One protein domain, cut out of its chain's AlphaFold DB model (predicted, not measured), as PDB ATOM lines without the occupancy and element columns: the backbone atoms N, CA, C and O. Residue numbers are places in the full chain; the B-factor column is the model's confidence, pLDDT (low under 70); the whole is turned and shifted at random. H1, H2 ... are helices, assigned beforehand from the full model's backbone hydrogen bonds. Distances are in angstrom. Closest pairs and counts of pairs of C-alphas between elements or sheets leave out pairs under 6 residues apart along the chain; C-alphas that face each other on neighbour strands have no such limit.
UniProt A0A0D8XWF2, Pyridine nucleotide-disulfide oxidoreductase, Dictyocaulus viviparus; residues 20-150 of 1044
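This is residues 20 to 150 of the 1044 residues of the protein "Pyridine nucleotide-disulfide oxidoreductase" of Dictyocaulus viviparus (UniProt A0A0D8XWF2). Two helical hairpins, H5 with H6 and H1 with H2, lie on opposite sides of H3 and the short H4. The printed part has 131 residues with six named helices, H1 to H6 in order: all helix. It is compact, radius of gyration of the C-alphas 13.9 A, spanning 40 by 32 by 30 A.

Find C-alpha 113 at (36.495, 30.719, -26.182), where H5, residues 113 to 132, 29.4 A long, begins. H6 is 137 to 149, H4 98 to 107, H3 76 to 91, H2 52 to 62. H1, 21 to 39, ends at (54.117, 22.729, -39.132).

H5 touches H3 with residues 126 to 130 alone, about perpendicular at 90 degrees; the closest C-alphas, Ile 83 and Leu 126, are 6.2 A apart. Each O i to N i+4 pair is within hydrogen-bond range in H1, H2 and H3; H4 has 5 of 6, H5 15 of 16, H6 8 of 9.

No cut; links H1 to H2 and H2 to H3 are long. In the printed part 28 residues have pLDDT under 70, among them residues 39 to 50.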
ATOM      1  N   ALA A  20      48.168  52.266 -42.757       49.09
ATOM      2  CA  ALA A  20      48.829  50.966 -42.562       49.09
ATOM      3  C   ALA A  20      47.998  49.692 -42.846       49.09
ATOM      4  O   ALA A  20      48.589  48.650 -43.130       49.09
ATOM      5  N   PHE A  21      46.661  49.739 -42.759       59.12
ATOM      6  CA  PHE A  21      45.835  48.528 -42.589       59.12
ATOM      7  C   PHE A  21      46.028  47.421 -43.656       59.12
ATOM      8  O   PHE A  21      46.239  46.275 -43.265       59.12
ATOM      9  N   PRO A  22      46.046  47.697 -44.980       56.06
ATOM     10  CA  PRO A  22      46.307  46.653 -45.981       56.06
ATOM     11  C   PRO A  22      47.681  45.981 -45.814       56.06
ATOM     12  O   PRO A  22      47.830  44.774 -46.007       56.06
ATOM     13  N   THR A  23      48.697  46.762 -45.437       62.12
ATOM     14  CA  THR A  23      50.090  46.310 -45.348       62.12
ATOM     15  C   THR A  23      50.307  45.388 -44.151       62.12
ATOM     16  O   THR A  23      50.858  44.302 -44.327       62.12
ATOM     17  N   CYS A  24      49.830  45.755 -42.955       73.62
ATOM     18  CA  CYS A  24      50.002  44.902 -41.775       73.62
ATOM     19  C   CYS A  24      49.156  43.617 -41.850       73.62
ATOM     20  O   CYS A  24      49.648  42.549 -41.479       73.62
ATOM     21  N   VAL A  25      47.955  43.670 -42.446       84.06
ATOM     22  CA  VAL A  25      47.159  42.472 -42.781       84.06
ATOM     23  C   VAL A  25      47.947  41.537 -43.707       84.06
ATOM     24  O   VAL A  25      48.044  40.338 -43.436       84.06
ATOM     25  N   ALA A  26      48.551  42.060 -44.781       78.44
ATOM     26  CA  ALA A  26      49.344  41.260 -45.715       78.44
ATOM     27  C   ALA A  26      50.582  40.626 -45.048       78.44
ATOM     28  O   ALA A  26      50.850  39.437 -45.244       78.44
ATOM     29  N   GLU A  27      51.308  41.374 -44.214       77.56
ATOM     30  CA  GLU A  27      52.460  40.858 -43.466       77.56
ATOM     31  C   GLU A  27      52.062  39.777 -42.451       77.56
ATOM     32  O   GLU A  27      52.693  38.715 -42.403       77.56
ATOM     33  N   ALA A  28      50.979  39.980 -41.696       85.00
ATOM     34  CA  ALA A  28      50.461  38.988 -40.756       85.00
ATOM     35  C   ALA A  28      50.035  37.691 -41.467       85.00
ATOM     36  O   ALA A  28      50.391  36.590 -41.031       85.00
ATOM     37  N   LEU A  29      49.366  37.801 -42.619       88.62
ATOM     38  CA  LEU A  29      49.006  36.664 -43.469       88.62
ATOM     39  C   LEU A  29      50.243  35.924 -44.023       88.62
ATOM     40  O   LEU A  29      50.238  34.692 -44.114       88.62
ATOM     41  N   ILE A  30      51.345  36.623 -44.318       85.06
ATOM     42  CA  ILE A  30      52.626  35.986 -44.672       85.06
ATOM     43  C   ILE A  30      53.189  35.173 -43.492       85.06
ATOM     44  O   ILE A  30      53.671  34.056 -43.707       85.06
ATOM     45  N   GLN A  31      53.104  35.665 -42.250       84.81
ATOM     46  CA  GLN A  31      53.555  34.897 -41.076       84.81
ATOM     47  C   GLN A  31      52.659  33.672 -40.806       84.81
ATOM     48  O   GLN A  31      53.184  32.590 -40.530       84.81
ATOM     49  N   VAL A  32      51.335  33.789 -40.988       87.06
ATOM     50  CA  VAL A  32      50.403  32.639 -40.982       87.06
ATOM     51  C   VAL A  32      50.826  31.591 -42.018       87.06
ATOM     52  O   VAL A  32      50.899  30.402 -41.702       87.06
ATOM     53  N   SER A  33      51.173  32.022 -43.236       85.75
ATOM     54  CA  SER A  33      51.611  31.120 -44.310       85.75
ATOM     55  C   SER A  33      52.914  30.381 -43.982       85.75
ATOM     56  O   SER A  33      53.021  29.176 -44.221       85.75
ATOM     57  N   LYS A  34      53.891  31.061 -43.363       83.25
ATOM     58  CA  LYS A  34      55.122  30.417 -42.872       83.25
ATOM     59  C   LYS A  34      54.825  29.395 -41.775       83.25
ATOM     60  O   LYS A  34      55.349  28.287 -41.832       83.25
ATOM     61  N   HIS A  35      53.982  29.743 -40.799       82.56
ATOM     62  CA  HIS A  35      53.675  28.867 -39.668       82.56
ATOM     63  C   HIS A  35      53.031  27.548 -40.117       82.56
ATOM     64  O   HIS A  35      53.528  26.482 -39.756       82.56
ATOM     65  N   VAL A  36      51.999  27.610 -40.969       80.75
ATOM     66  CA  VAL A  36      51.324  26.410 -41.501       80.75
ATOM     67  C   VAL A  36      52.302  25.518 -42.277       80.75
ATOM     68  O   VAL A  36      52.354  24.315 -42.021       80.75
ATOM     69  N   ARG A  37      53.135  26.099 -43.154       75.81
ATOM     70  CA  ARG A  37      54.131  25.352 -43.948       75.81
ATOM     71  C   ARG A  37      55.240  24.723 -43.102       75.81
ATOM     72  O   ARG A  37      55.690  23.626 -43.418       75.81
ATOM     73  N   LEU A  38      55.688  25.382 -42.035       71.44
ATOM     74  CA  LEU A  38      56.676  24.810 -41.112       71.44
ATOM     75  C   LEU A  38      56.068  23.659 -40.298       71.44
ATOM     76  O   LEU A  38      56.699  22.616 -40.139       71.44
ATOM     77  N   SER A  39      54.821  23.799 -39.843       65.19
ATOM     78  CA  SER A  39      54.117  22.729 -39.132       65.19
ATOM     79  C   SER A  39      53.825  21.505 -40.004       65.19
ATOM     80  O   SER A  39      53.925  20.392 -39.496       65.19
ATOM     81  N   SER A  40      53.530  21.670 -41.300       57.22
ATOM     82  CA  SER A  40      53.211  20.550 -42.204       57.22
ATOM     83  C   SER A  40      54.403  19.646 -42.557       57.22
ATOM     84  O   SER A  40      54.200  18.584 -43.141       57.22
ATOM     85  N   HIS A  41      55.639  20.035 -42.214       51.28
ATOM     86  CA  HIS A  41      56.819  19.163 -42.322       51.28
ATOM     87  C   HIS A  41      56.961  18.214 -41.116       51.28
ATOM     88  O   HIS A  41      57.631  17.184 -41.209       51.28
ATOM     89  N   GLY A  42      56.296  18.511 -39.994       43.62
ATOM     90  CA  GLY A  42      56.094  17.567 -38.899       43.62
ATOM     91  C   GLY A  42      54.823  16.740 -39.112       43.62
ATOM     92  O   GLY A  42      53.836  17.222 -39.659       43.62
ATOM     93  N   ARG A  43      54.786  15.498 -38.611       40.31
ATOM     94  CA  ARG A  43      53.585  14.631 -38.654       40.31
ATOM     95  C   ARG A  43      52.499  15.044 -37.634       40.31
ATOM     96  O   ARG A  43      51.839  14.190 -37.050       40.31
ATOM     97  N   SER A  44      52.335  16.341 -37.378       49.19
ATOM     98  CA  SER A  44      51.460  16.902 -36.340       49.19
ATOM     99  C   SER A  44      50.559  17.997 -36.906       49.19
ATOM    100  O   SER A  44      51.045  18.896 -37.588       49.19
ATOM    101  N   ARG A  45      49.262  17.959 -36.573       54.97
ATOM    102  CA  ARG A  45      48.276  18.969 -36.993       54.97
ATOM    103  C   ARG A  45      48.732  20.384 -36.580       54.97
ATOM    104  O   ARG A  45      49.004  20.584 -35.390       54.97
ATOM    105  N   PRO A  46      48.805  21.357 -37.511       53.72
ATOM    106  CA  PRO A  46      49.157  22.740 -37.191       53.72
ATOM    107  C   PRO A  46      48.165  23.302 -36.173       53.72
ATOM    108  O   PRO A  46      46.969  23.389 -36.433       53.72
ATOM    109  N   THR A  47      48.665  23.639 -34.988       54.62
ATOM    110  CA  THR A  47      47.855  24.043 -33.835       54.62
ATOM    111  C   THR A  47      48.474  25.273 -33.180       54.62
ATOM    112  O   THR A  47      49.617  25.244 -32.723       54.62
ATOM    113  N   LEU A  48      47.696  26.357 -33.083       53.34
ATOM    114  CA  LEU A  48      48.124  27.651 -32.524       53.34
ATOM    115  C   LEU A  48      48.527  27.610 -31.038       53.34
ATOM    116  O   LEU A  48      49.080  28.575 -30.517       53.34
ATOM    117  N   ILE A  49      48.283  26.484 -30.362       52.34
ATOM    118  CA  ILE A  49      48.453  26.239 -28.921       52.34
ATOM    119  C   ILE A  49      49.846  26.639 -28.383       52.34
ATOM    120  O   ILE A  49      49.983  26.883 -27.184       52.34
ATOM    121  N   LYS A  50      50.870  26.735 -29.245       57.94
ATOM    122  CA  LYS A  50      52.261  27.052 -28.869       57.94
ATOM    123  C   LYS A  50      52.836  28.368 -29.420       57.94
ATOM    124  O   LYS A  50      53.988  28.654 -29.109       57.94
ATOM    125  N   ASN A  51      52.106  29.161 -30.213       72.69
ATOM    126  CA  ASN A  51      52.648  30.382 -30.835       72.69
ATOM    127  C   ASN A  51      51.866  31.641 -30.417       72.69
ATOM    128  O   ASN A  51      50.957  32.091 -31.116       72.69
ATOM    129  N   ASN A  52      52.228  32.194 -29.255       73.75
ATOM    130  CA  ASN A  52      51.585  33.387 -28.694       73.75
ATOM    131  C   ASN A  52      51.803  34.633 -29.568       73.75
ATOM    132  O   ASN A  52      50.882  35.428 -29.722       73.75
ATOM    133  N   ASP A  53      52.993  34.791 -30.153       79.62
ATOM    134  CA  ASP A  53      53.364  36.005 -30.889       79.62
ATOM    135  C   ASP A  53      52.586  36.108 -32.207       79.62
ATOM    136  O   ASP A  53      52.070  37.170 -32.553       79.62
ATOM    137  N   LEU A  54      52.397  34.979 -32.904       83.56
ATOM    138  CA  LEU A  54      51.517  34.909 -34.072       83.56
ATOM    139  C   LEU A  54      50.042  35.119 -33.696       83.56
ATOM    140  O   LEU A  54      49.324  35.782 -34.438       83.56
ATOM    141  N   GLN A  55      49.582  34.586 -32.559       80.06
ATOM    142  CA  GLN A  55      48.211  34.808 -32.082       80.06
ATOM    143  C   GLN A  55      47.958  36.298 -31.790       80.06
ATOM    144  O   GLN A  55      46.918  36.822 -32.187       80.06
ATOM    145  N   LEU A  56      48.926  36.991 -31.176       81.00
ATOM    146  CA  LEU A  56      48.881  38.434 -30.923       81.00
ATOM    147  C   LEU A  56      48.900  39.246 -32.229       81.00
ATOM    148  O   LEU A  56      48.137  40.198 -32.370       81.00
ATOM    149  N   LEU A  57      49.728  38.845 -33.201       85.19
ATOM    150  CA  LEU A  57      49.800  39.466 -34.527       85.19
ATOM    151  C   LEU A  57      48.472  39.335 -35.296       85.19
ATOM    152  O   LEU A  57      48.013  40.296 -35.901       85.19
ATOM    153  N   ILE A  58      47.826  38.164 -35.242       88.06
ATOM    154  CA  ILE A  58      46.508  37.940 -35.857       88.06
ATOM    155  C   ILE A  58      45.428  38.785 -35.155       88.06
ATOM    156  O   ILE A  58      44.621  39.426 -35.829       88.06
ATOM    157  N   ASP A  59      45.416  38.824 -33.818       86.56
ATOM    158  CA  ASP A  59      44.448  39.625 -33.054       86.56
ATOM    159  C   ASP A  59      44.595  41.134 -33.313       86.56
ATOM    160  O   ASP A  59      43.584  41.821 -33.453       86.56
ATOM    161  N   ASN A  60      45.824  41.653 -33.407       83.62
ATOM    162  CA  ASN A  60      46.085  43.085 -33.580       83.62
ATOM    163  C   ASN A  60      46.002  43.553 -35.040       83.62
ATOM    164  O   ASN A  60      45.340  44.552 -35.314       83.62
ATOM    165  N   GLU A  61      46.642  42.847 -35.976       85.62
ATOM    166  CA  GLU A  61      46.819  43.342 -37.351       85.62
ATOM    167  C   GLU A  61      45.735  42.850 -38.314       85.62
ATOM    168  O   GLU A  61      45.385  43.563 -39.247       85.62
ATOM    169  N   ILE A  62      45.171  41.654 -38.094       87.94
ATOM    170  CA  ILE A  62      44.117  41.097 -38.964       87.94
ATOM    171  C   ILE A  62      42.725  41.438 -38.425       87.94
ATOM    172  O   ILE A  62      41.868  41.892 -39.180       87.94
ATOM    173  N   PHE A  63      42.489  41.234 -37.125       88.38
ATOM    174  CA  PHE A  63      41.168  41.437 -36.513       88.38
ATOM    175  C   PHE A  63      41.033  42.724 -35.688       88.38
ATOM    176  O   PHE A  63      39.936  43.017 -35.208       88.38
ATOM    177  N   CYS A  64      42.115  43.492 -35.520       86.44
ATOM    178  CA  CYS A  64      42.175  44.754 -34.773       86.44
ATOM    179  C   CYS A  64      41.429  44.739 -33.427       86.44
ATOM    180  O   CYS A  64      40.765  45.718 -33.063       86.44
ATOM    181  N   LEU A  65      41.538  43.640 -32.675       84.81
ATOM    182  CA  LEU A  65      40.860  43.475 -31.392       84.81
ATOM    183  C   LEU A  65      41.252  44.580 -30.403       84.81
ATOM    184  O   LEU A  65      42.358  45.128 -30.439       84.81
ATOM    185  N   ASN A  66      40.324  44.928 -29.520       80.69
ATOM    186  CA  ASN A  66      40.588  45.789 -28.375       80.69
ATOM    187  C   ASN A  66      41.352  45.031 -27.280       80.69
ATOM    188  O   ASN A  66      41.417  43.800 -27.263       80.69
ATOM    189  N   ALA A  67      41.884  45.773 -26.307       76.88
ATOM    190  CA  ALA A  67      42.553  45.201 -25.134       76.88
ATOM    191  C   ALA A  67      41.631  44.314 -24.265       76.88
ATOM    192  O   ALA A  67      42.121  43.538 -23.448       76.88
ATOM    193  N   ASP A  68      40.307  44.390 -24.456       76.81
ATOM    194  CA  ASP A  68      39.323  43.488 -23.842       76.81
ATOM    195  C   ASP A  68      39.301  42.074 -24.468       76.81
ATOM    196  O   ASP A  68      38.740  41.155 -23.867       76.81
ATOM    197  N   ARG A  69      39.878  41.919 -25.673       74.69
ATOM    198  CA  ARG A  69      39.811  40.750 -26.572       74.69
ATOM    199  C   ARG A  69      38.390  40.183 -26.752       74.69
ATOM    200  O   ARG A  69      38.198  38.981 -26.929       74.69
ATOM    201  N   LYS A  70      37.389  41.071 -26.718       74.12
ATOM    202  CA  LYS A  70      35.947  40.800 -26.890       74.12
ATOM    203  C   LYS A  70      35.297  41.676 -27.959       74.12
ATOM    204  O   LYS A  70      34.251  41.295 -28.486       74.12
ATOM    205  N   SER A  71      35.902  42.816 -28.288       76.56
ATOM    206  CA  SER A  71      35.462  43.734 -29.341       76.56
ATOM    207  C   SER A  71      36.581  43.993 -30.363       76.56
ATOM    208  O   SER A  71      37.760  43.799 -30.071       76.56
ATOM    209  N   SER A  72      36.210  44.418 -31.575       82.75
ATOM    210  CA  SER A  72      37.131  44.781 -32.662       82.75
ATOM    211  C   SER A  72      37.036  46.277 -32.971       82.75
ATOM    212  O   SER A  72      36.001  46.898 -32.729       82.75
ATOM    213  N   ARG A  73      38.125  46.847 -33.495       83.88
ATOM    214  CA  ARG A  73      38.232  48.233 -33.980       83.88
ATOM    215  C   ARG A  73      38.107  48.356 -35.504       83.88
ATOM    216  O   ARG A  73      38.356  49.436 -36.034       83.88
ATOM    217  N   LEU A  74      37.781  47.274 -36.215       83.69
ATOM    218  CA  LEU A  74      37.547  47.326 -37.658       83.69
ATOM    219  C   LEU A  74      36.330  48.212 -37.966       83.69
ATOM    220  O   LEU A  74      35.236  47.980 -37.457       83.69
ATOM    221  N   SER A  75      36.521  49.216 -38.821       82.75
ATOM    222  CA  SER A  75      35.418  49.887 -39.518       82.75
ATOM    223  C   SER A  75      34.892  49.018 -40.667       82.75
ATOM    224  O   SER A  75      35.612  48.161 -41.175       82.75
ATOM    225  N   GLU A  76      33.671  49.272 -41.141       78.56
ATOM    226  CA  GLU A  76      33.057  48.534 -42.262       78.56
ATOM    227  C   GLU A  76      33.931  48.562 -43.531       78.56
ATOM    228  O   GLU A  76      34.096  47.551 -44.210       78.56
ATOM    229  N   LEU A  77      34.600  49.692 -43.802       76.62
ATOM    230  CA  LEU A  77      35.572  49.818 -44.892       76.62
ATOM    231  C   LEU A  77      36.818  48.937 -44.677       76.62
ATOM    232  O   LEU A  77      37.376  48.411 -45.641       76.62
ATOM    233  N   GLN A  78      37.272  48.746 -43.435       82.88
ATOM    234  CA  GLN A  78      38.364  47.815 -43.128       82.88
ATOM    235  C   GLN A  78      37.905  46.359 -43.208       82.88
ATOM    236  O   GLN A  78      38.644  45.539 -43.745       82.88
ATOM    237  N   GLU A  79      36.688  46.037 -42.766       85.44
ATOM    238  CA  GLU A  79      36.087  44.716 -42.973       85.44
ATOM    239  C   GLU A  79      35.998  44.377 -44.472       85.44
ATOM    240  O   GLU A  79      36.486  43.331 -44.896       85.44
ATOM    241  N   PHE A  80      35.505  45.297 -45.308       79.81
ATOM    242  CA  PHE A  80      35.479  45.141 -46.767       79.81
ATOM    243  C   PHE A  80      36.877  44.930 -47.379       79.81
ATOM    244  O   PHE A  80      37.085  44.051 -48.223       79.81
ATOM    245  N   ASN A  81      37.878  45.696 -46.935       81.50
ATOM    246  CA  ASN A  81      39.262  45.483 -47.367       81.50
ATOM    247  C   ASN A  81      39.801  44.116 -46.904       81.50
ATOM    248  O   ASN A  81      40.501  43.447 -47.668       81.50
ATOM    249  N   LEU A  82      39.447  43.662 -45.700       87.38
ATOM    250  CA  LEU A  82      39.845  42.366 -45.150       87.38
ATOM    251  C   LEU A  82      39.244  41.188 -45.940       87.38
ATOM    252  O   LEU A  82      39.964  40.219 -46.181       87.38
ATOM    253  N   ILE A  83      37.996  41.282 -46.425       87.50
ATOM    254  CA  ILE A  83      37.391  40.280 -47.334       87.50
ATOM    255  C   ILE A  83      38.298  40.048 -48.547       87.50
ATOM    256  O   ILE A  83      38.645  38.909 -48.859       87.50
ATOM    257  N   ASN A  84      38.733  41.131 -49.196       82.31
ATOM    258  CA  ASN A  84      39.586  41.071 -50.382       82.31
ATOM    259  C   ASN A  84      40.968  40.461 -50.076       82.31
ATOM    260  O   ASN A  84      41.447  39.611 -50.831       82.31
ATOM    261  N   HIS A  85      41.582  40.820 -48.942       85.94
ATOM    262  CA  HIS A  85      42.865  40.244 -48.517       85.94
ATOM    263  C   HIS A  85      42.746  38.748 -48.196       85.94
ATOM    264  O   HIS A  85      43.593  37.968 -48.629       85.94
ATOM    265  N   LEU A  86      41.685  38.319 -47.503       87.12
ATOM    266  CA  LEU A  86      41.425  36.909 -47.197       87.12
ATOM    267  C   LEU A  86      41.130  36.092 -48.463       87.12
ATOM    268  O   LEU A  86      41.699  35.016 -48.650       87.12
ATOM    269  N   ALA A  87      40.285  36.603 -49.361       83.31
ATOM    270  CA  ALA A  87      39.945  35.932 -50.612       83.31
ATOM    271  C   ALA A  87      41.168  35.762 -51.525       83.31
ATOM    272  O   ALA A  87      41.400  34.665 -52.046       83.31
ATOM    273  N   HIS A  88      41.995  36.805 -51.671       81.81
ATOM    274  CA  HIS A  88      43.272  36.713 -52.378       81.81
ATOM    275  C   HIS A  88      44.215  35.718 -51.687       81.81
ATOM    276  O   HIS A  88      44.723  34.808 -52.344       81.81
ATOM    277  N   PHE A  89      44.375  35.825 -50.364       86.00
ATOM    278  CA  PHE A  89      45.234  34.952 -49.570       86.00
ATOM    279  C   PHE A  89      44.901  33.473 -49.766       86.00
ATOM    280  O   PHE A  89      45.788  32.720 -50.161       86.00
ATOM    281  N   PHE A  90      43.651  33.047 -49.546       81.00
ATOM    282  CA  PHE A  90      43.272  31.637 -49.694       81.00
ATOM    283  C   PHE A  90      43.314  31.153 -51.153       81.00
ATOM    284  O   PHE A  90      43.596  29.980 -51.398       81.00
ATOM    285  N   THR A  91      43.092  32.045 -52.128       74.06
ATOM    286  CA  THR A  91      43.206  31.728 -53.565       74.06
ATOM    287  C   THR A  91      44.616  31.264 -53.954       74.06
ATOM    288  O   THR A  91      44.765  30.485 -54.895       74.06
ATOM    289  N   GLU A  92      45.644  31.714 -53.231       68.25
ATOM    290  CA  GLU A  92      47.052  31.380 -53.460       68.25
ATOM    291  C   GLU A  92      47.597  30.228 -52.583       68.25
ATOM    292  O   GLU A  92      48.821  30.056 -52.484       68.25
ATOM    293  N   ARG A  93      46.754  29.482 -51.855       74.38
ATOM    294  CA  ARG A  93      47.230  28.393 -50.981       74.38
ATOM    295  C   ARG A  93      46.973  27.008 -51.559       74.38
ATOM    296  O   ARG A  93      46.015  26.756 -52.290       74.38
ATOM    297  N   ASP A  94      47.892  26.115 -51.218       63.62
ATOM    298  CA  ASP A  94      47.951  24.736 -51.664       63.62
ATOM    299  C   ASP A  94      46.757  23.924 -51.149       63.62
ATOM    300  O   ASP A  94      46.369  24.028 -49.986       63.62
ATOM    301  N   GLU A  95      46.183  23.091 -52.021       60.56
ATOM    302  CA  GLU A  95      44.969  22.308 -51.738       60.56
ATOM    303  C   GLU A  95      45.095  21.433 -50.481       60.56
ATOM    304  O   GLU A  95      44.116  21.225 -49.765       60.56
ATOM    305  N   ILE A  96      46.315  20.964 -50.205       62.78
ATOM    306  CA  ILE A  96      46.657  20.046 -49.117       62.78
ATOM    307  C   ILE A  96      46.464  20.722 -47.751       62.78
ATOM    308  O   ILE A  96      45.874  20.119 -46.855       62.78
ATOM    309  N   ASN A  97      46.910  21.974 -47.589       67.81
ATOM    310  CA  ASN A  97      46.854  22.683 -46.307       67.81
ATOM    311  C   ASN A  97      45.707  23.706 -46.181       67.81
ATOM    312  O   ASN A  97      45.584  24.309 -45.116       67.81
ATOM    313  N   LYS A  98      44.831  23.891 -47.188       67.94
ATOM    314  CA  LYS A  98      43.698  24.862 -47.172       67.94
ATOM    315  C   LYS A  98      42.948  24.953 -45.833       67.94
ATOM    316  O   LYS A  98      42.714  26.049 -45.328       67.94
ATOM    317  N   TYR A  99      42.636  23.806 -45.230       72.75
ATOM    318  CA  TYR A  99      41.957  23.704 -43.933       72.75
ATOM    319  C   TYR A  99      42.756  24.317 -42.764       72.75
ATOM    320  O   TYR A  99      42.191  25.029 -41.938       72.75
ATOM    321  N   ALA A 100      44.074  24.097 -42.717       76.94
ATOM    322  CA  ALA A 100      44.944  24.567 -41.638       76.94
ATOM    323  C   ALA A 100      45.022  26.098 -41.556       76.94
ATOM    324  O   ALA A 100      45.039  26.656 -40.460       76.94
ATOM    325  N   TYR A 101      45.024  26.785 -42.702       82.69
ATOM    326  CA  TYR A 101      45.000  28.248 -42.728       82.69
ATOM    327  C   TYR A 101      43.696  28.806 -42.114       82.69
ATOM    328  O   TYR A 101      43.741  29.821 -41.424       82.69
ATOM    329  N   PHE A 102      42.556  28.123 -42.296       83.25
ATOM    330  CA  PHE A 102      41.288  28.466 -41.633       83.25
ATOM    331  C   PHE A 102      41.316  28.196 -40.121       83.25
ATOM    332  O   PHE A 102      40.846  29.036 -39.356       83.25
ATOM    333  N   GLU A 103      41.894  27.070 -39.674       78.12
ATOM    334  CA  GLU A 103      42.040  26.786 -38.237       78.12
ATOM    335  C   GLU A 103      42.884  27.857 -37.530       78.12
ATOM    336  O   GLU A 103      42.474  28.383 -36.494       78.12
ATOM    337  N   VAL A 104      44.027  28.233 -38.119       82.19
ATOM    338  CA  VAL A 104      44.923  29.264 -37.570       82.19
ATOM    339  C   VAL A 104      44.260  30.645 -37.567       82.19
ATOM    340  O   VAL A 104      44.337  31.355 -36.565       82.19
ATOM    341  N   LEU A 105      43.580  31.042 -38.646       86.88
ATOM    342  CA  LEU A 105      42.951  32.363 -38.698       86.88
ATOM    343  C   LEU A 105      41.743  32.468 -37.763       86.88
ATOM    344  O   LEU A 105      41.711  33.372 -36.934       86.88
ATOM    345  N   PHE A 106      40.775  31.555 -37.826       85.62
ATOM    346  CA  PHE A 106      39.485  31.767 -37.158       85.62
ATOM    347  C   PHE A 106      39.309  31.018 -35.835       85.62
ATOM    348  O   PHE A 106      38.562  31.493 -34.984       85.62
ATOM    349  N   LEU A 107      39.996  29.890 -35.615       76.19
ATOM    350  CA  LEU A 107      39.714  29.031 -34.454       76.19
ATOM    351  C   LEU A 107      40.629  29.279 -33.246       76.19
ATOM    352  O   LEU A 107      40.249  28.917 -32.133       76.19
ATOM    353  N   GLY A 108      41.768  29.953 -33.426       66.19
ATOM    354  CA  GLY A 108      42.588  30.455 -32.318       66.19
ATOM    355  C   GLY A 108      43.204  29.357 -31.440       66.19
ATOM    356  O   GLY A 108      43.618  28.303 -31.926       66.19
ATOM    357  N   ARG A 109      43.301  29.623 -30.131       68.44
ATOM    358  CA  ARG A 109      43.919  28.736 -29.134       68.44
ATOM    359  C   ARG A 109      42.879  28.117 -28.191       68.44
ATOM    360  O   ARG A 109      41.967  28.791 -27.718       68.44
ATOM    361  N   GLU A 110      43.070  26.840 -27.855       60.19
ATOM    362  CA  GLU A 110      42.286  26.145 -26.826       60.19
ATOM    363  C   GLU A 110      42.343  26.892 -25.482       60.19
ATOM    364  O   GLU A 110      43.422  27.207 -24.975       60.19
ATOM    365  N   GLY A 111      41.164  27.184 -24.923       64.94
ATOM    366  CA  GLY A 111      40.980  27.997 -23.715       64.94
ATOM    367  C   GLY A 111      40.488  29.430 -23.972       64.94
ATOM    368  O   GLY A 111      39.895  30.022 -23.076       64.94
ATOM    369  N   GLU A 112      40.642  29.980 -25.182       74.50
ATOM    370  CA  GLU A 112      40.249  31.365 -25.512       74.50
ATOM    371  C   GLU A 112      38.871  31.450 -26.200       74.50
ATOM    372  O   GLU A 112      38.724  32.037 -27.275       74.50
ATOM    373  N   SER A 113      37.839  30.858 -25.586       73.75
ATOM    374  CA  SER A 113      36.495  30.719 -26.182       73.75
ATOM    375  C   SER A 113      35.879  32.037 -26.668       73.75
ATOM    376  O   SER A 113      35.289  32.062 -27.743       73.75
ATOM    377  N   TYR A 114      36.058  33.142 -25.936       75.44
ATOM    378  CA  TYR A 114      35.536  34.460 -26.326       75.44
ATOM    379  C   TYR A 114      36.185  35.031 -27.599       75.44
ATOM    380  O   TYR A 114      35.506  35.683 -28.390       75.44
ATOM    381  N   VAL A 115      37.479  34.773 -27.818       79.50
ATOM    382  CA  VAL A 115      38.217  35.250 -29.005       79.50
ATOM    383  C   VAL A 115      37.811  34.441 -30.232       79.50
ATOM    384  O   VAL A 115      37.540  35.001 -31.290       79.50
ATOM    385  N   HIS A 116      37.705  33.123 -30.062       81.06
ATOM    386  CA  HIS A 116      37.186  32.179 -31.051       81.06
ATOM    387  C   HIS A 116      35.775  32.570 -31.535       81.06
ATOM    388  O   HIS A 116      35.535  32.748 -32.727       81.06
ATOM    389  N   ASP A 117      34.863  32.776 -30.586       81.12
ATOM    390  CA  ASP A 117      33.475  33.195 -30.794       81.12
ATOM    391  C   ASP A 117      33.369  34.589 -31.462       81.12
ATOM    392  O   ASP A 117      32.572  34.793 -32.380       81.12
ATOM    393  N   HIS A 118      34.236  35.542 -31.093       84.00
ATOM    394  CA  HIS A 118      34.319  36.837 -31.779       84.00
ATOM    395  C   HIS A 118      34.807  36.707 -33.234       84.00
ATOM    396  O   HIS A 118      34.169  37.246 -34.141       84.00
ATOM    397  N   ARG A 119      35.910  35.980 -33.479       87.56
ATOM    398  CA  ARG A 119      36.462  35.767 -34.831       87.56
ATOM    399  C   ARG A 119      35.461  35.066 -35.757       87.56
ATOM    400  O   ARG A 119      35.407  35.395 -36.939       87.56
ATOM    401  N   LEU A 120      34.645  34.148 -35.233       87.19
ATOM    402  CA  LEU A 120      33.589  33.475 -35.997       87.19
ATOM    403  C   LEU A 120      32.391  34.387 -36.298       87.19
ATOM    404  O   LEU A 120      31.963  34.433 -37.448       87.19
ATOM    405  N   ARG A 121      31.908  35.193 -35.340       86.50
ATOM    406  CA  ARG A 121      30.891  36.226 -35.638       86.50
ATOM    407  C   ARG A 121      31.347  37.191 -36.729       86.50
ATOM    408  O   ARG A 121      30.561  37.525 -37.615       86.50
ATOM    409  N   LEU A 122      32.614  37.607 -36.689       87.88
ATOM    410  CA  LEU A 122      33.207  38.424 -37.742       87.88
ATOM    411  C   LEU A 122      33.263  37.659 -39.073       87.88
ATOM    412  O   LEU A 122      32.808  38.192 -40.075       87.88
ATOM    413  N   LEU A 123      33.702  36.394 -39.103       89.69
ATOM    414  CA  LEU A 123      33.656  35.560 -40.315       89.69
ATOM    415  C   LEU A 123      32.246  35.482 -40.925       89.69
ATOM    416  O   LEU A 123      32.117  35.571 -42.143       89.69
ATOM    417  N   TYR A 124      31.193  35.349 -40.114       90.69
ATOM    418  CA  TYR A 124      29.815  35.288 -40.617       90.69
ATOM    419  C   TYR A 124      29.343  36.630 -41.197       90.69
ATOM    420  O   TYR A 124      28.645  36.643 -42.212       90.69
ATOM    421  N   ARG A 125      29.773  37.758 -40.616       87.75
ATOM    422  CA  ARG A 125      29.537  39.105 -41.160       87.75
ATOM    423  C   ARG A 125      30.314  39.337 -42.464       87.75
ATOM    424  O   ARG A 125      29.711  39.726 -43.457       87.75
ATOM    425  N   LEU A 126      31.608  39.012 -42.494       89.62
ATOM    426  CA  LEU A 126      32.459  39.086 -43.692       89.62
ATOM    427  C   LEU A 126      31.922  38.198 -44.825       89.62
ATOM    428  O   LEU A 126      31.947  38.603 -45.982       89.62
ATOM    429  N   ALA A 127      31.398  37.010 -44.503       89.44
ATOM    430  CA  ALA A 127      30.702  36.157 -45.462       89.44
ATOM    431  C   ALA A 127      29.415  36.828 -45.965       89.44
ATOM    432  O   ALA A 127      29.227  36.940 -47.169       89.44
ATOM    433  N   SER A 128      28.578  37.362 -45.068       90.25
ATOM    434  CA  SER A 128      27.374  38.110 -45.448       90.25
ATOM    435  C   SER A 128      27.695  39.253 -46.422       90.25
ATOM    436  O   SER A 128      27.093  39.313 -47.492       90.25
ATOM    437  N   TYR A 129      28.700  40.085 -46.136       88.19
ATOM    438  CA  TYR A 129      29.151  41.147 -47.042       88.19
ATOM    439  C   TYR A 129      29.765  40.623 -48.353       88.19
ATOM    440  O   TYR A 129      29.612  41.273 -49.383       88.19
ATOM    441  N   ALA A 130      30.403  39.447 -48.361       87.94
ATOM    442  CA  ALA A 130      30.968  38.827 -49.568       87.94
ATOM    443  C   ALA A 130      29.915  38.293 -50.571       87.94
ATOM    444  O   ALA A 130      30.292  37.743 -51.610       87.94
ATOM    445  N   LEU A 131      28.616  38.440 -50.269       88.44
ATOM    446  CA  LEU A 131      27.509  38.269 -51.221       88.44
ATOM    447  C   LEU A 131      27.061  39.608 -51.828       88.44
ATOM    448  O   LEU A 131      26.976  39.714 -53.048       88.44
ATOM    449  N   GLN A 132      26.833  40.629 -50.990       84.94
ATOM    450  CA  GLN A 132      26.519  42.004 -51.420       84.94
ATOM    451  C   GLN A 132      27.619  42.596 -52.310       84.94
ATOM    452  O   GLN A 132      27.338  43.232 -53.322       84.94
ATOM    453  N   TYR A 133      28.875  42.325 -51.962       81.69
ATOM    454  CA  TYR A 133      30.042  42.587 -52.789       81.69
ATOM    455  C   TYR A 133      30.620  41.222 -53.192       81.69
ATOM    456  O   TYR A 133      31.195  40.561 -52.327       81.69
ATOM    457  N   PRO A 134      30.457  40.751 -54.446       75.88
ATOM    458  CA  PRO A 134      30.525  39.324 -54.799       75.88
ATOM    459  C   PRO A 134      31.949  38.722 -54.840       75.88
ATOM    460  O   PRO A 134      32.417  38.195 -55.852       75.88
ATOM    461  N   VAL A 135      32.637  38.714 -53.696       82.50
ATOM    462  CA  VAL A 135      33.948  38.080 -53.473       82.50
ATOM    463  C   VAL A 135      33.756  36.588 -53.144       82.50
ATOM    464  O   VAL A 135      34.234  36.042 -52.144       82.50
ATOM    465  N   LEU A 136      33.016  35.900 -54.019       82.00
ATOM    466  CA  LEU A 136      32.526  34.526 -53.838       82.00
ATOM    467  C   LEU A 136      33.655  33.481 -53.726       82.00
ATOM    468  O   LEU A 136      33.431  32.353 -53.289       82.00
ATOM    469  N   GLN A 137      34.900  33.853 -54.041       76.62
ATOM    470  CA  GLN A 137      36.078  33.006 -53.830       76.62
ATOM    471  C   GLN A 137      36.280  32.672 -52.341       76.62
ATOM    472  O   GLN A 137      36.814  31.606 -52.032       76.62
ATOM    473  N   LEU A 138      35.819  33.536 -51.424       81.94
ATOM    474  CA  LEU A 138      35.825  33.279 -49.984       81.94
ATOM    475  C   LEU A 138      34.844  32.154 -49.599       81.94
ATOM    476  O   LEU A 138      35.208  31.258 -48.832       81.94
ATOM    477  N   TYR A 139      33.642  32.135 -50.188       81.62
ATOM    478  CA  TYR A 139      32.618  31.112 -49.927       81.62
ATOM    479  C   TYR A 139      33.071  29.701 -50.299       81.62
ATOM    480  O   TYR A 139      32.814  28.763 -49.546       81.62
ATOM    481  N   ALA A 140      33.809  29.541 -51.400       77.38
ATOM    482  CA  ALA A 140      34.347  28.241 -51.799       77.38
ATOM    483  C   ALA A 140      35.271  27.641 -50.718       77.38
ATOM    484  O   ALA A 140      35.285  26.430 -50.501       77.38
ATOM    485  N   GLN A 141      36.015  28.491 -49.999       79.06
ATOM    486  CA  GLN A 141      36.916  28.061 -48.927       79.06
ATOM    487  C   GLN A 141      36.173  27.822 -47.608       79.06
ATOM    488  O   GLN A 141      36.444  26.824 -46.941       79.06
ATOM    489  N   ILE A 142      35.190  28.669 -47.274       83.00
ATOM    490  CA  ILE A 142      34.284  28.450 -46.134       83.00
ATOM    491  C   ILE A 142      33.548  27.111 -46.298       83.00
ATOM    492  O   ILE A 142      33.550  26.297 -45.380       83.00
ATOM    493  N   SER A 143      32.988  26.834 -47.479       80.88
ATOM    494  CA  SER A 143      32.285  25.580 -47.773       80.88
ATOM    495  C   SER A 143      33.201  24.357 -47.650       80.88
ATOM    496  O   SER A 143      32.821  23.351 -47.045       80.88
ATOM    497  N   LEU A 144      34.428  24.444 -48.178       78.19
ATOM    498  CA  LEU A 144      35.434  23.391 -48.031       78.19
ATOM    499  C   LEU A 144      35.786  23.159 -46.552       78.19
ATOM    500  O   LEU A 144      35.834  22.010 -46.115       78.19
ATOM    501  N   TRP A 145      35.977  24.221 -45.767       81.69
ATOM    502  CA  TRP A 145      36.243  24.136 -44.329       81.69
ATOM    503  C   TRP A 145      35.074  23.513 -43.548       81.69
ATOM    504  O   TRP A 145      35.294  22.557 -42.799       81.69
ATOM    505  N   LEU A 146      33.831  23.956 -43.777       80.75
ATOM    506  CA  LEU A 146      32.629  23.401 -43.134       80.75
ATOM    507  C   LEU A 146      32.483  21.893 -43.400       80.75
ATOM    508  O   LEU A 146      32.270  21.125 -42.460       80.75
ATOM    509  N   SER A 147      32.726  21.443 -44.639       75.12
ATOM    510  CA  SER A 147      32.721  20.011 -44.997       75.12
ATOM    511  C   SER A 147      33.771  19.160 -44.259       75.12
ATOM    512  O   SER A 147      33.654  17.934 -44.221       75.12
ATOM    513  N   LYS A 148      34.805  19.786 -43.675       73.25
ATOM    514  CA  LYS A 148      35.902  19.115 -42.955       73.25
ATOM    515  C   LYS A 148      35.777  19.180 -41.434       73.25
ATOM    516  O   LYS A 148      36.309  18.295 -40.771       73.25
ATOM    517  N   VAL A 149      35.099  20.188 -40.875       68.94
ATOM    518  CA  VAL A 149      34.829  20.258 -39.424       68.94
ATOM    519  C   VAL A 149      33.822  19.183 -39.002       68.94
ATOM    520  O   VAL A 149      34.026  18.527 -37.982       68.94
ATOM    521  N   GLY A 150      32.780  18.965 -39.808       60.47
ATOM    522  CA  GLY A 150      31.725  17.993 -39.521       60.47
ATOM    523  C   GLY A 150      30.765  18.419 -38.400       60.47
ATOM    524  O   GLY A 150      30.919  19.452 -37.754       60.47
TER     525      GLY A 150